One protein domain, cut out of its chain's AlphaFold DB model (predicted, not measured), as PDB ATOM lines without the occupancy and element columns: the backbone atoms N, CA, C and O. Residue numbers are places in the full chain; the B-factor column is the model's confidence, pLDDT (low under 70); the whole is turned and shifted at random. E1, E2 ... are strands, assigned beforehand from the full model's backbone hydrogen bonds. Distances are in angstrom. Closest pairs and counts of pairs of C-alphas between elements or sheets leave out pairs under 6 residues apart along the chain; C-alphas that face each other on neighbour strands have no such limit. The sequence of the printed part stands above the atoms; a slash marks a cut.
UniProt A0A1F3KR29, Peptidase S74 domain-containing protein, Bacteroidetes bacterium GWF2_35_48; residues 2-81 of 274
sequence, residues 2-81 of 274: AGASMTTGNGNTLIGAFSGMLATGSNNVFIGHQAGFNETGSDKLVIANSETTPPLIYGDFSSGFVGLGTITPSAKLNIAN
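Overview. This is residues 2 to 81 of the 274 residues of the protein "Peptidase S74 domain-containing protein" of Bacteroidetes bacterium GWF2_35_48 (UniProt A0A1F3KR29). With little regular structure, the chain winds in stacked turns, short parallel strands E1, E2 and E3 side by side and residues 16 to 28 and 32 to 43 looping over one face; two hairpins and E6 extend this sheet. The 80 printed residues include six named strands, no named helix: all strand, 21 residues. The mixed sheet, order E1 E2 E3 E4 E5 E6, follows the chain. It is compact, radius of gyration of the C-alphas 11.4 A, spans 33 by 22 by 15 A.

Along the chain. E1, residues 13 to 15, begins at C-alpha 13 (148.254, 156.866, 82.148). E2 is 29 to 31, E3 44 to 47, 10.0 A, E4 57 to 60, 10.4 A, E5 65 to 68, 10.3 A. E6, 77 to 79, ends at C-alpha 79 (161.269, 140.153, 69.727).

Arrangement. Edge strand E1 is parallel to E2, 4 degrees; N 30 and O 13 are within hydrogen-bond range, 2.8 A. E2 is parallel to E3, 9 degrees; N 29 to O 44, 2.8 A. E3, E4 and E5 form a meander, each strand the antiparallel neighbour of the one before, in two hairpins: N 45 to O 59, 2.8 A; N 67 to O 58, 2.8 A. Edge strand E6 is parallel to E5, 20 degrees; N 68 to O 78, 2.8 A.

Size, cuts and confidence. The farthest C-alphas, Thr 7 and Asn 81, are 35.4 A apart. The printed part has no cut. Links E1 to E2 and E2 to E3 are long. Residues 3 to 4 and 6 to 7 have pLDDT under 70.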
ATOM      1  N   ALA A   2     139.586 159.088  76.133       71.00
ATOM      2  CA  ALA A   2     140.419 158.064  76.786       71.00
ATOM      3  C   ALA A   2     139.788 157.673  78.133       71.00
ATOM      4  O   ALA A   2     139.215 158.545  78.785       71.00
ATOM      5  N   GLY A   3     139.845 156.397  78.529       63.38
ATOM      6  CA  GLY A   3     139.408 155.930  79.856       63.38
ATOM      7  C   GLY A   3     137.941 156.180  80.235       63.38
ATOM      8  O   GLY A   3     137.584 156.057  81.399       63.38
ATOM      9  N   ALA A   4     137.077 156.538  79.278       64.06
ATOM     10  CA  ALA A   4     135.728 157.051  79.549       64.06
ATOM     11  C   ALA A   4     134.792 156.068  80.273       64.06
ATOM     12  O   ALA A   4     133.773 156.488  80.817       64.06
ATOM     13  N   SER A   5     135.125 154.776  80.264       71.06
ATOM     14  CA  SER A   5     134.363 153.711  80.920       71.06
ATOM     15  C   SER A   5     135.214 152.885  81.889       71.06
ATOM     16  O   SER A   5     134.776 151.819  82.313       71.06
ATOM     17  N   MET A   6     136.396 153.376  82.287       67.56
ATOM     18  CA  MET A   6     137.184 152.721  83.332       67.56
ATOM     19  C   MET A   6     136.501 152.904  84.682       67.56
ATOM     20  O   MET A   6     136.559 153.971  85.290       67.56
ATOM     21  N   THR A   7     135.836 151.852  85.149       66.44
ATOM     22  CA  THR A   7     135.135 151.843  86.439       66.44
ATOM     23  C   THR A   7     136.022 151.392  87.600       66.44
ATOM     24  O   THR A   7     135.630 151.530  88.756       66.44
ATOM     25  N   THR A   8     137.202 150.833  87.313       72.69
ATOM     26  CA  THR A   8     138.128 150.244  88.295       72.69
ATOM     27  C   THR A   8     139.582 150.399  87.837       72.69
ATOM     28  O   THR A   8     139.842 150.395  86.637       72.69
ATOM     29  N   GLY A   9     140.520 150.480  88.785       78.75
ATOM     30  CA  GLY A   9     141.958 150.608  88.520       78.75
ATOM     31  C   GLY A   9     142.486 152.028  88.754       78.75
ATOM     32  O   GLY A   9     141.879 153.004  88.321       78.75
ATOM     33  N   ASN A  10     143.614 152.147  89.459       88.19
ATOM     34  CA  ASN A  10     144.225 153.426  89.840       88.19
ATOM     35  C   ASN A  10     145.606 153.597  89.192       88.19
ATOM     36  O   ASN A  10     146.244 152.620  88.816       88.19
ATOM     37  N   GLY A  11     146.092 154.838  89.086       90.50
ATOM     38  CA  GLY A  11     147.470 155.108  88.648       90.50
ATOM     39  C   GLY A  11     147.741 154.865  87.158       90.50
ATOM     40  O   GLY A  11     148.897 154.742  86.765       90.50
ATOM     41  N   ASN A  12     146.698 154.787  86.329       93.94
ATOM     42  CA  ASN A  12     146.837 154.559  84.892       93.94
ATOM     43  C   ASN A  12     147.135 155.862  84.131       93.94
ATOM     44  O   ASN A  12     146.537 156.902  84.404       93.94
ATOM     45  N   THR A  13     148.009 155.794  83.126       95.75
ATOM     46  CA  THR A  13     148.254 156.866  82.148       95.75
ATOM     47  C   THR A  13     147.670 156.458  80.803       95.75
ATOM     48  O   THR A  13     148.117 155.477  80.216       95.75
ATOM     49  N   LEU A  14     146.679 157.204  80.307       95.31
ATOM     50  CA  LEU A  14     145.910 156.853  79.107       95.31
ATOM     51  C   LEU A  14     145.969 157.990  78.091       95.31
ATOM     52  O   LEU A  14     145.484 159.093  78.352       95.31
ATOM     53  N   ILE A  15     146.538 157.726  76.920       96.06
ATOM     54  CA  ILE A  15     146.709 158.724  75.865       96.06
ATOM     55  C   ILE A  15     146.128 158.160  74.571       96.06
ATOM     56  O   ILE A  15     146.680 157.227  74.012       96.06
ATOM     57  N   GLY A  16     145.036 158.740  74.065       95.69
ATOM     58  CA  GLY A  16     144.398 158.327  72.806       95.69
ATOM     59  C   GLY A  16     142.910 158.003  72.951       95.69
ATOM     60  O   GLY A  16     142.430 157.624  74.019       95.69
ATOM     61  N   ALA A  17     142.138 158.181  71.877       94.38
ATOM     62  CA  ALA A  17     140.709 157.876  71.907       94.38
ATOM     63  C   ALA A  17     140.478 156.379  72.176       94.38
ATOM     64  O   ALA A  17     141.120 155.532  71.561       94.38
ATOM     65  N   PHE A  18     139.580 156.079  73.122       93.62
ATOM     66  CA  PHE A  18     139.243 154.722  73.567       93.62
ATOM     67  C   PHE A  18     140.405 153.921  74.176       93.62
ATOM     68  O   PHE A  18     140.250 152.735  74.455       93.62
ATOM     69  N   SER A  19     141.554 154.550  74.443       94.94
ATOM     70  CA  SER A  19     142.631 153.904  75.190       94.94
ATOM     71  C   SER A  19     142.149 153.521  76.591       94.94
ATOM     72  O   SER A  19     141.523 154.337  77.277       94.94
ATOM     73  N   GLY A  20     142.393 152.266  76.974       92.94
ATOM     74  CA  GLY A  20     141.984 151.694  78.254       92.94
ATOM     75  C   GLY A  20     140.479 151.663  78.511       92.94
ATOM     76  O   GLY A  20     140.100 151.539  79.663       92.94
ATOM     77  N   MET A  21     139.602 151.830  77.511       91.69
ATOM     78  CA  MET A  21     138.177 152.115  77.763       91.69
ATOM     79  C   MET A  21     137.478 151.107  78.694       91.69
ATOM     80  O   MET A  21     136.684 151.534  79.525       91.69
ATOM     81  N   LEU A  22     137.779 149.814  78.562       90.62
ATOM     82  CA  LEU A  22     137.268 148.701  79.375       90.62
ATOM     83  C   LEU A  22     138.364 148.051  80.236       90.62
ATOM     84  O   LEU A  22     138.202 146.918  80.689       90.62
ATOM     85  N   ALA A  23     139.497 148.728  80.433       91.81
ATOM     86  CA  ALA A  23     140.576 148.191  81.244       91.81
ATOM     87  C   ALA A  23     140.192 148.163  82.731       91.81
ATOM     88  O   ALA A  23     139.504 149.060  83.223       91.81
ATOM     89  N   THR A  24     140.664 147.148  83.459       92.50
ATOM     90  CA  THR A  24     140.380 146.983  84.902       92.50
ATOM     91  C   THR A  24     141.627 147.019  85.787       92.50
ATOM     92  O   THR A  24     141.504 147.115  87.009       92.50
ATOM     93  N   GLY A  25     142.821 146.938  85.196       92.62
ATOM     94  CA  GLY A  25     144.096 146.942  85.917       92.62
ATOM     95  C   GLY A  25     144.548 148.321  86.413       92.62
ATOM     96  O   GLY A  25     143.996 149.358  86.039       92.62
ATOM     97  N   SER A  26     145.569 148.329  87.273       94.81
ATOM     98  CA  SER A  26     146.188 149.539  87.847       94.81
ATOM     99  C   SER A  26     147.624 149.742  87.353       94.81
ATOM    100  O   SER A  26     148.258 148.798  86.891       94.81
ATOM    101  N   ASN A  27     148.163 150.954  87.507       96.25
ATOM    102  CA  ASN A  27     149.546 151.326  87.164       96.25
ATOM    103  C   ASN A  27     149.943 151.044  85.703       96.25
ATOM    104  O   ASN A  27     151.107 150.786  85.393       96.25
ATOM    105  N   ASN A  28     148.970 151.072  84.800       97.00
ATOM    106  CA  ASN A  28     149.179 150.821  83.388       97.00
ATOM    107  C   ASN A  28     149.511 152.105  82.622       97.00
ATOM    108  O   ASN A  28     149.050 153.196  82.959       97.00
ATOM    109  N   VAL A  29     150.255 151.972  81.530       97.88
ATOM    110  CA  VAL A  29     150.535 153.049  80.577       97.88
ATOM    111  C   VAL A  29     150.046 152.616  79.201       97.88
ATOM    112  O   VAL A  29     150.632 151.729  78.586       97.88
ATOM    113  N   PHE A  30     148.982 153.247  78.703       97.62
ATOM    114  CA  PHE A  30     148.398 152.957  77.394       97.62
ATOM    115  C   PHE A  30     148.498 154.174  76.471       97.62
ATOM    116  O   PHE A  30     148.051 155.271  76.814       97.62
ATOM    117  N   ILE A  31     149.101 153.986  75.293       97.62
ATOM    118  CA  ILE A  31     149.391 155.061  74.338       97.62
ATOM    119  C   ILE A  31     148.931 154.661  72.927       97.62
ATOM    120  O   ILE A  31     149.506 153.772  72.300       97.62
ATOM    121  N   GLY A  32     147.918 155.374  72.431       97.38
ATOM    122  CA  GLY A  32     147.355 155.359  71.079       97.38
ATOM    123  C   GLY A  32     145.867 154.971  71.020       97.38
ATOM    124  O   GLY A  32     145.230 154.692  72.039       97.38
ATOM    125  N   HIS A  33     145.262 155.038  69.826       96.50
ATOM    126  CA  HIS A  33     143.836 154.734  69.632       96.50
ATOM    127  C   HIS A  33     143.537 153.280  70.025       96.50
ATOM    128  O   HIS A  33     144.181 152.369  69.516       96.50
ATOM    129  N   GLN A  34     142.583 153.073  70.938       95.94
ATOM    130  CA  GLN A  34     142.212 151.757  71.488       95.94
ATOM    131  C   GLN A  34     143.367 150.946  72.125       95.94
ATOM    132  O   GLN A  34     143.234 149.745  72.353       95.94
ATOM    133  N   ALA A  35     144.494 151.577  72.472       97.06
ATOM    134  CA  ALA A  35     145.571 150.888  73.182       97.06
ATOM    135  C   ALA A  35     145.086 150.397  74.557       97.06
ATOM    136  O   ALA A  35     144.511 151.177  75.323       97.06
ATOM    137  N   GLY A  36     145.317 149.115  74.858       95.06
ATOM    138  CA  GLY A  36     144.925 148.490  76.127       95.06
ATOM    139  C   GLY A  36     143.413 148.472  76.371       95.06
ATOM    140  O   GLY A  36     142.995 148.465  77.523       95.06
ATOM    141  N   PHE A  37     142.591 148.524  75.314       94.12
ATOM    142  CA  PHE A  37     141.138 148.711  75.401       94.12
ATOM    143  C   PHE A  37     140.453 147.816  76.439       94.12
ATOM    144  O   PHE A  37     139.618 148.313  77.184       94.12
ATOM    145  N   ASN A  38     140.822 146.538  76.520       91.94
ATOM    146  CA  ASN A  38     140.280 145.542  77.446       91.94
ATOM    147  C   ASN A  38     141.364 144.902  78.339       91.94
ATOM    148  O   ASN A  38     141.205 143.760  78.769       91.94
ATOM    149  N   GLU A  39     142.473 145.600  78.601       93.00
ATOM    150  CA  GLU A  39     143.555 145.071  79.439       93.00
ATOM    151  C   GLU A  39     143.098 144.923  80.900       93.00
ATOM    152  O   GLU A  39     142.628 145.869  81.538       93.00
ATOM    153  N   THR A  40     143.251 143.720  81.449       93.00
ATOM    154  CA  THR A  40     142.790 143.389  82.805       93.00
ATOM    155  C   THR A  40     143.927 143.346  83.822       93.00
ATOM    156  O   THR A  40     143.680 143.506  85.020       93.00
ATOM    157  N   GLY A  41     145.167 143.168  83.363       94.25
ATOM    158  CA  GLY A  41     146.369 143.142  84.179       94.25
ATOM    159  C   GLY A  41     146.823 144.527  84.635       94.25
ATOM    160  O   GLY A  41     146.545 145.544  83.999       94.25
ATOM    161  N   SER A  42     147.548 144.548  85.752       96.44
ATOM    162  CA  SER A  42     148.247 145.731  86.263       96.44
ATOM    163  C   SER A  42     149.695 145.784  85.776       96.44
ATOM    164  O   SER A  42     150.256 144.772  85.335       96.44
ATOM    165  N   ASP A  43     150.302 146.961  85.923       97.62
ATOM    166  CA  ASP A  43     151.718 147.213  85.659       97.62
ATOM    167  C   ASP A  43     152.106 146.912  84.197       97.62
ATOM    168  O   ASP A  43     153.189 146.399  83.920       97.62
ATOM    169  N   LYS A  44     151.219 147.210  83.239       97.81
ATOM    170  CA  LYS A  44     151.416 146.983  81.799       97.81
ATOM    171  C   LYS A  44     151.708 148.266  81.035       97.81
ATOM    172  O   LYS A  44     151.134 149.319  81.297       97.81
ATOM    173  N   LEU A  45     152.559 148.151  80.026       98.25
ATOM    174  CA  LEU A  45     152.764 149.148  78.981       98.25
ATOM    175  C   LEU A  45     152.148 148.623  77.682       98.25
ATOM    176  O   LEU A  45     152.513 147.544  77.226       98.25
ATOM    177  N   VAL A  46     151.255 149.392  77.059       98.19
ATOM    178  CA  VAL A  46     150.692 149.068  75.740       98.19
ATOM    179  C   VAL A  46     150.793 150.287  74.837       98.19
ATOM    180  O   VAL A  46     150.131 151.299  75.063       98.19
ATOM    181  N   ILE A  47     151.600 150.183  73.784       98.19
ATOM    182  CA  ILE A  47     151.681 151.188  72.722       98.19
ATOM    183  C   ILE A  47     151.120 150.556  71.453       98.19
ATOM    184  O   ILE A  47     151.692 149.605  70.919       98.19
ATOM    185  N   ALA A  48     149.975 151.054  70.991       97.69
ATOM    186  CA  ALA A  48     149.243 150.505  69.853       97.69
ATOM    187  C   ALA A  48     148.316 151.559  69.237       97.69
ATOM    188  O   ALA A  48     147.949 152.523  69.892       97.69
ATOM    189  N   ASN A  49     147.892 151.359  67.989       96.19
ATOM    190  CA  ASN A  49     146.893 152.218  67.333       96.19
ATOM    191  C   ASN A  49     145.579 151.473  67.011       96.19
ATOM    192  O   ASN A  49     144.830 151.866  66.118       96.19
ATOM    193  N   SER A  50     145.349 150.344  67.683       95.81
ATOM    194  CA  SER A  50     144.143 149.512  67.612       95.81
ATOM    195  C   SER A  50     144.125 148.532  68.795       95.81
ATOM    196  O   SER A  50     145.089 148.472  69.559       95.81
ATOM    197  N   GLU A  51     143.084 147.703  68.888       93.62
ATOM    198  CA  GLU A  51     142.974 146.577  69.838       93.62
ATOM    199  C   GLU A  51     143.796 145.339  69.417       93.62
ATOM    200  O   GLU A  51     143.631 144.250  69.967       93.62
ATOM    201  N   THR A  52     144.672 145.474  68.410       92.62
ATOM    202  CA  THR A  52     145.460 144.355  67.877       92.62
ATOM    203  C   THR A  52     146.350 143.748  68.957       92.62
ATOM    204  O   THR A  52     147.069 144.452  69.666       92.62
ATOM    205  N   THR A  53     146.324 142.419  69.034       93.25
ATOM    206  CA  THR A  53     147.187 141.618  69.899       93.25
ATOM    207  C   THR A  53     148.061 140.725  69.016       93.25
ATOM    208  O   THR A  53     147.511 139.935  68.248       93.25
ATOM    209  N   PRO A  54     149.397 140.810  69.104       95.75
ATOM    210  CA  PRO A  54     150.178 141.678  69.988       95.75
ATOM    211  C   PRO A  54     150.156 143.164  69.560       95.75
ATOM    212  O   PRO A  54     150.014 143.453  68.371       95.75
ATOM    213  N   PRO A  55     150.319 144.114  70.502       96.75
ATOM    214  CA  PRO A  55     150.479 145.535  70.188       96.75
ATOM    215  C   PRO A  55     151.860 145.820  69.565       96.75
ATOM    216  O   PRO A  55     152.724 144.942  69.521       96.75
ATOM    217  N   LEU A  56     152.100 147.066  69.124       96.75
ATOM    218  CA  LEU A  56     153.411 147.475  68.588       96.75
ATOM    219  C   LEU A  56     154.512 147.308  69.645       96.75
ATOM    220  O   LEU A  56     155.569 146.751  69.354       96.75
ATOM    221  N   ILE A  57     154.246 147.773  70.868       98.12
ATOM    222  CA  ILE A  57     155.092 147.529  72.037       98.12
ATOM    223  C   ILE A  57     154.188 147.088  73.180       98.12
ATOM    224  O   ILE A  57     153.251 147.799  73.552       98.12
ATOM    225  N   TYR A  58     154.501 145.929  73.742       98.50
ATOM    226  CA  TYR A  58     153.983 145.488  75.026       98.50
ATOM    227  C   TYR A  58     155.099 145.587  76.063       98.50
ATOM    228  O   TYR A  58     156.265 145.343  75.759       98.50
ATOM    229  N   GLY A  59     154.766 145.906  77.300       98.31
ATOM    230  CA  GLY A  59     155.708 145.839  78.400       98.31
ATOM    231  C   GLY A  59     155.027 145.451  79.696       98.31
ATOM    232  O   GLY A  59     153.826 145.631  79.871       98.31
ATOM    233  N   ASP A  60     155.825 144.924  80.607       98.00
ATOM    234  CA  ASP A  60     155.410 144.550  81.945       98.00
ATOM    235  C   ASP A  60     156.385 145.181  82.940       98.00
ATOM    236  O   ASP A  60     157.550 144.788  83.023       98.00
ATOM    237  N   PHE A  61     155.923 146.192  83.670       97.94
ATOM    238  CA  PHE A  61     156.710 146.910  84.666       97.94
ATOM    239  C   PHE A  61     157.028 146.045  85.890       97.94
ATOM    240  O   PHE A  61     158.048 146.281  86.532       97.94
ATOM    241  N   SER A  62     156.218 145.020  86.188       97.38
ATOM    242  CA  SER A  62     156.461 144.125  87.327       97.38
ATOM    243  C   SER A  62     157.683 143.226  87.100       97.38
ATOM    244  O   SER A  62     158.500 143.038  88.000       97.38
ATOM    245  N   SER A  63     157.860 142.721  85.874       97.31
ATOM    246  CA  SER A  63     159.027 141.918  85.469       97.31
ATOM    247  C   SER A  63     160.144 142.759  84.829       97.31
ATOM    248  O   SER A  63     161.310 142.342  84.739       97.31
ATOM    249  N   GLY A  64     159.817 143.979  84.402       97.88
ATOM    250  CA  GLY A  64     160.686 144.866  83.639       97.88
ATOM    251  C   GLY A  64     161.007 144.305  82.256       97.88
ATOM    252  O   GLY A  64     162.164 144.379  81.838       97.88
ATOM    253  N   PHE A  65     160.031 143.663  81.608       98.56
ATOM    254  CA  PHE A  65     160.168 143.049  80.286       98.56
ATOM    255  C   PHE A  65     159.478 143.889  79.215       98.56
ATOM    256  O   PHE A  65     158.429 144.480  79.461       98.56
ATOM    257  N   VAL A  66     160.053 143.907  78.014       98.50
ATOM    258  CA  VAL A  66     159.477 144.545  76.825       98.50
ATOM    259  C   VAL A  66     159.340 143.507  75.716       98.50
ATOM    260  O   VAL A  66     160.293 142.803  75.387       98.50
ATOM    261  N   GLY A  67     158.144 143.412  75.145       97.94
ATOM    262  CA  GLY A  67     157.805 142.576  74.002       97.94
ATOM    263  C   GLY A  67     157.575 143.413  72.745       97.94
ATOM    264  O   GLY A  67     156.804 144.371  72.758       97.94
ATOM    265  N   LEU A  68     158.213 143.019  71.644       97.44
ATOM    266  CA  LEU A  68     157.919 143.492  70.292       97.44
ATOM    267  C   LEU A  68     157.292 142.322  69.528       97.44
ATOM    268  O   LEU A  68     157.933 141.285  69.359       97.44
ATOM    269  N   GLY A  69     156.024 142.452  69.132       95.50
ATOM    270  CA  GLY A  69     155.286 141.358  68.486       95.50
ATOM    271  C   GLY A  69     154.877 140.213  69.427       95.50
ATOM    272  O   GLY A  69     154.570 139.120  68.961       95.50
ATOM    273  N   THR A  70     154.857 140.424  70.747       96.81
ATOM    274  CA  THR A  70     154.358 139.450  71.737       96.81
ATOM    275  C   THR A  70     153.806 140.152  72.979       96.81
ATOM    276  O   THR A  70     154.305 141.212  73.350       96.81
ATOM    277  N   ILE A  71     152.805 139.551  73.633       96.81
ATOM    278  CA  ILE A  71     152.275 139.985  74.944       96.81
ATOM    279  C   ILE A  71     152.770 139.123  76.114       96.81
ATOM    280  O   ILE A  71     152.445 139.380  77.269       96.81
ATOM    281  N   THR A  72     153.574 138.098  75.836       96.50
ATOM    282  CA  THR A  72     154.161 137.218  76.855       96.50
ATOM    283  C   THR A  72     155.685 137.203  76.720       96.50
ATOM    284  O   THR A  72     156.255 136.153  76.409       96.50
ATOM    285  N   PRO A  73     156.369 138.354  76.872       97.62
ATOM    286  CA  PRO A  73     157.823 138.380  76.812       97.62
ATOM    287  C   PRO A  73     158.409 137.526  77.945       97.62
ATOM    288  O   PRO A  73     157.993 137.644  79.095       97.62
ATOM    289  N   SER A  74     159.383 136.672  77.628       97.00
ATOM    290  CA  SER A  74     160.078 135.815  78.608       97.00
ATOM    291  C   SER A  74     161.519 136.259  78.893       97.00
ATOM    292  O   SER A  74     162.252 135.598  79.627       97.00
ATOM    293  N   ALA A  75     161.922 137.401  78.334       97.44
ATOM    294  CA  ALA A  75     163.225 138.027  78.511       97.44
ATOM    295  C   ALA A  75     163.074 139.552  78.613       97.44
ATOM    296  O   ALA A  75     162.036 140.108  78.250       97.44
ATOM    297  N   LYS A  76     164.136 140.240  79.064       97.69
ATOM    298  CA  LYS A  76     164.153 141.711  79.206       97.69
ATOM    299  C   LYS A  76     163.715 142.432  77.930       97.69
ATOM    300  O   LYS A  76     162.932 143.372  78.010       97.69
ATOM    301  N   LEU A  77     164.171 141.948  76.779       97.50
ATOM    302  CA  LEU A  77     163.655 142.311  75.467       97.50
ATOM    303  C   LEU A  77     163.332 141.020  74.711       97.50
ATOM    304  O   LEU A  77     164.224 140.205  74.486       97.50
ATOM    305  N   ASN A  78     162.072 140.839  74.328       97.38
ATOM    306  CA  ASN A  78     161.621 139.716  73.515       97.38
ATOM    307  C   ASN A  78     161.091 140.247  72.182       97.38
ATOM    308  O   ASN A  78     160.059 140.910  72.143       97.38
ATOM    309  N   ILE A  79     161.757 139.901  71.087       96.06
ATOM    310  CA  ILE A  79     161.269 140.153  69.727       96.06
ATOM    311  C   ILE A  79     160.682 138.841  69.222       96.06
ATOM    312  O   ILE A  79     161.372 137.824  69.235       96.06
ATOM    313  N   ALA A  80     159.405 138.830  68.858       95.00
ATOM    314  CA  ALA A  80     158.748 137.652  68.306       95.00
ATOM    315  C   ALA A  80     158.504 137.843  66.807       95.00
ATOM    316  O   ALA A  80     158.030 138.896  66.385       95.00
ATOM    317  N   ASN A  81     158.809 136.807  66.019       89.56
ATOM    318  CA  ASN A  81     158.580 136.760  64.570       89.56
ATOM    319  C   ASN A  81     159.195 137.948  63.798       89.56
ATOM    320  O   ASN A  81     158.556 138.526  62.921       89.56
TER     321      ASN A  81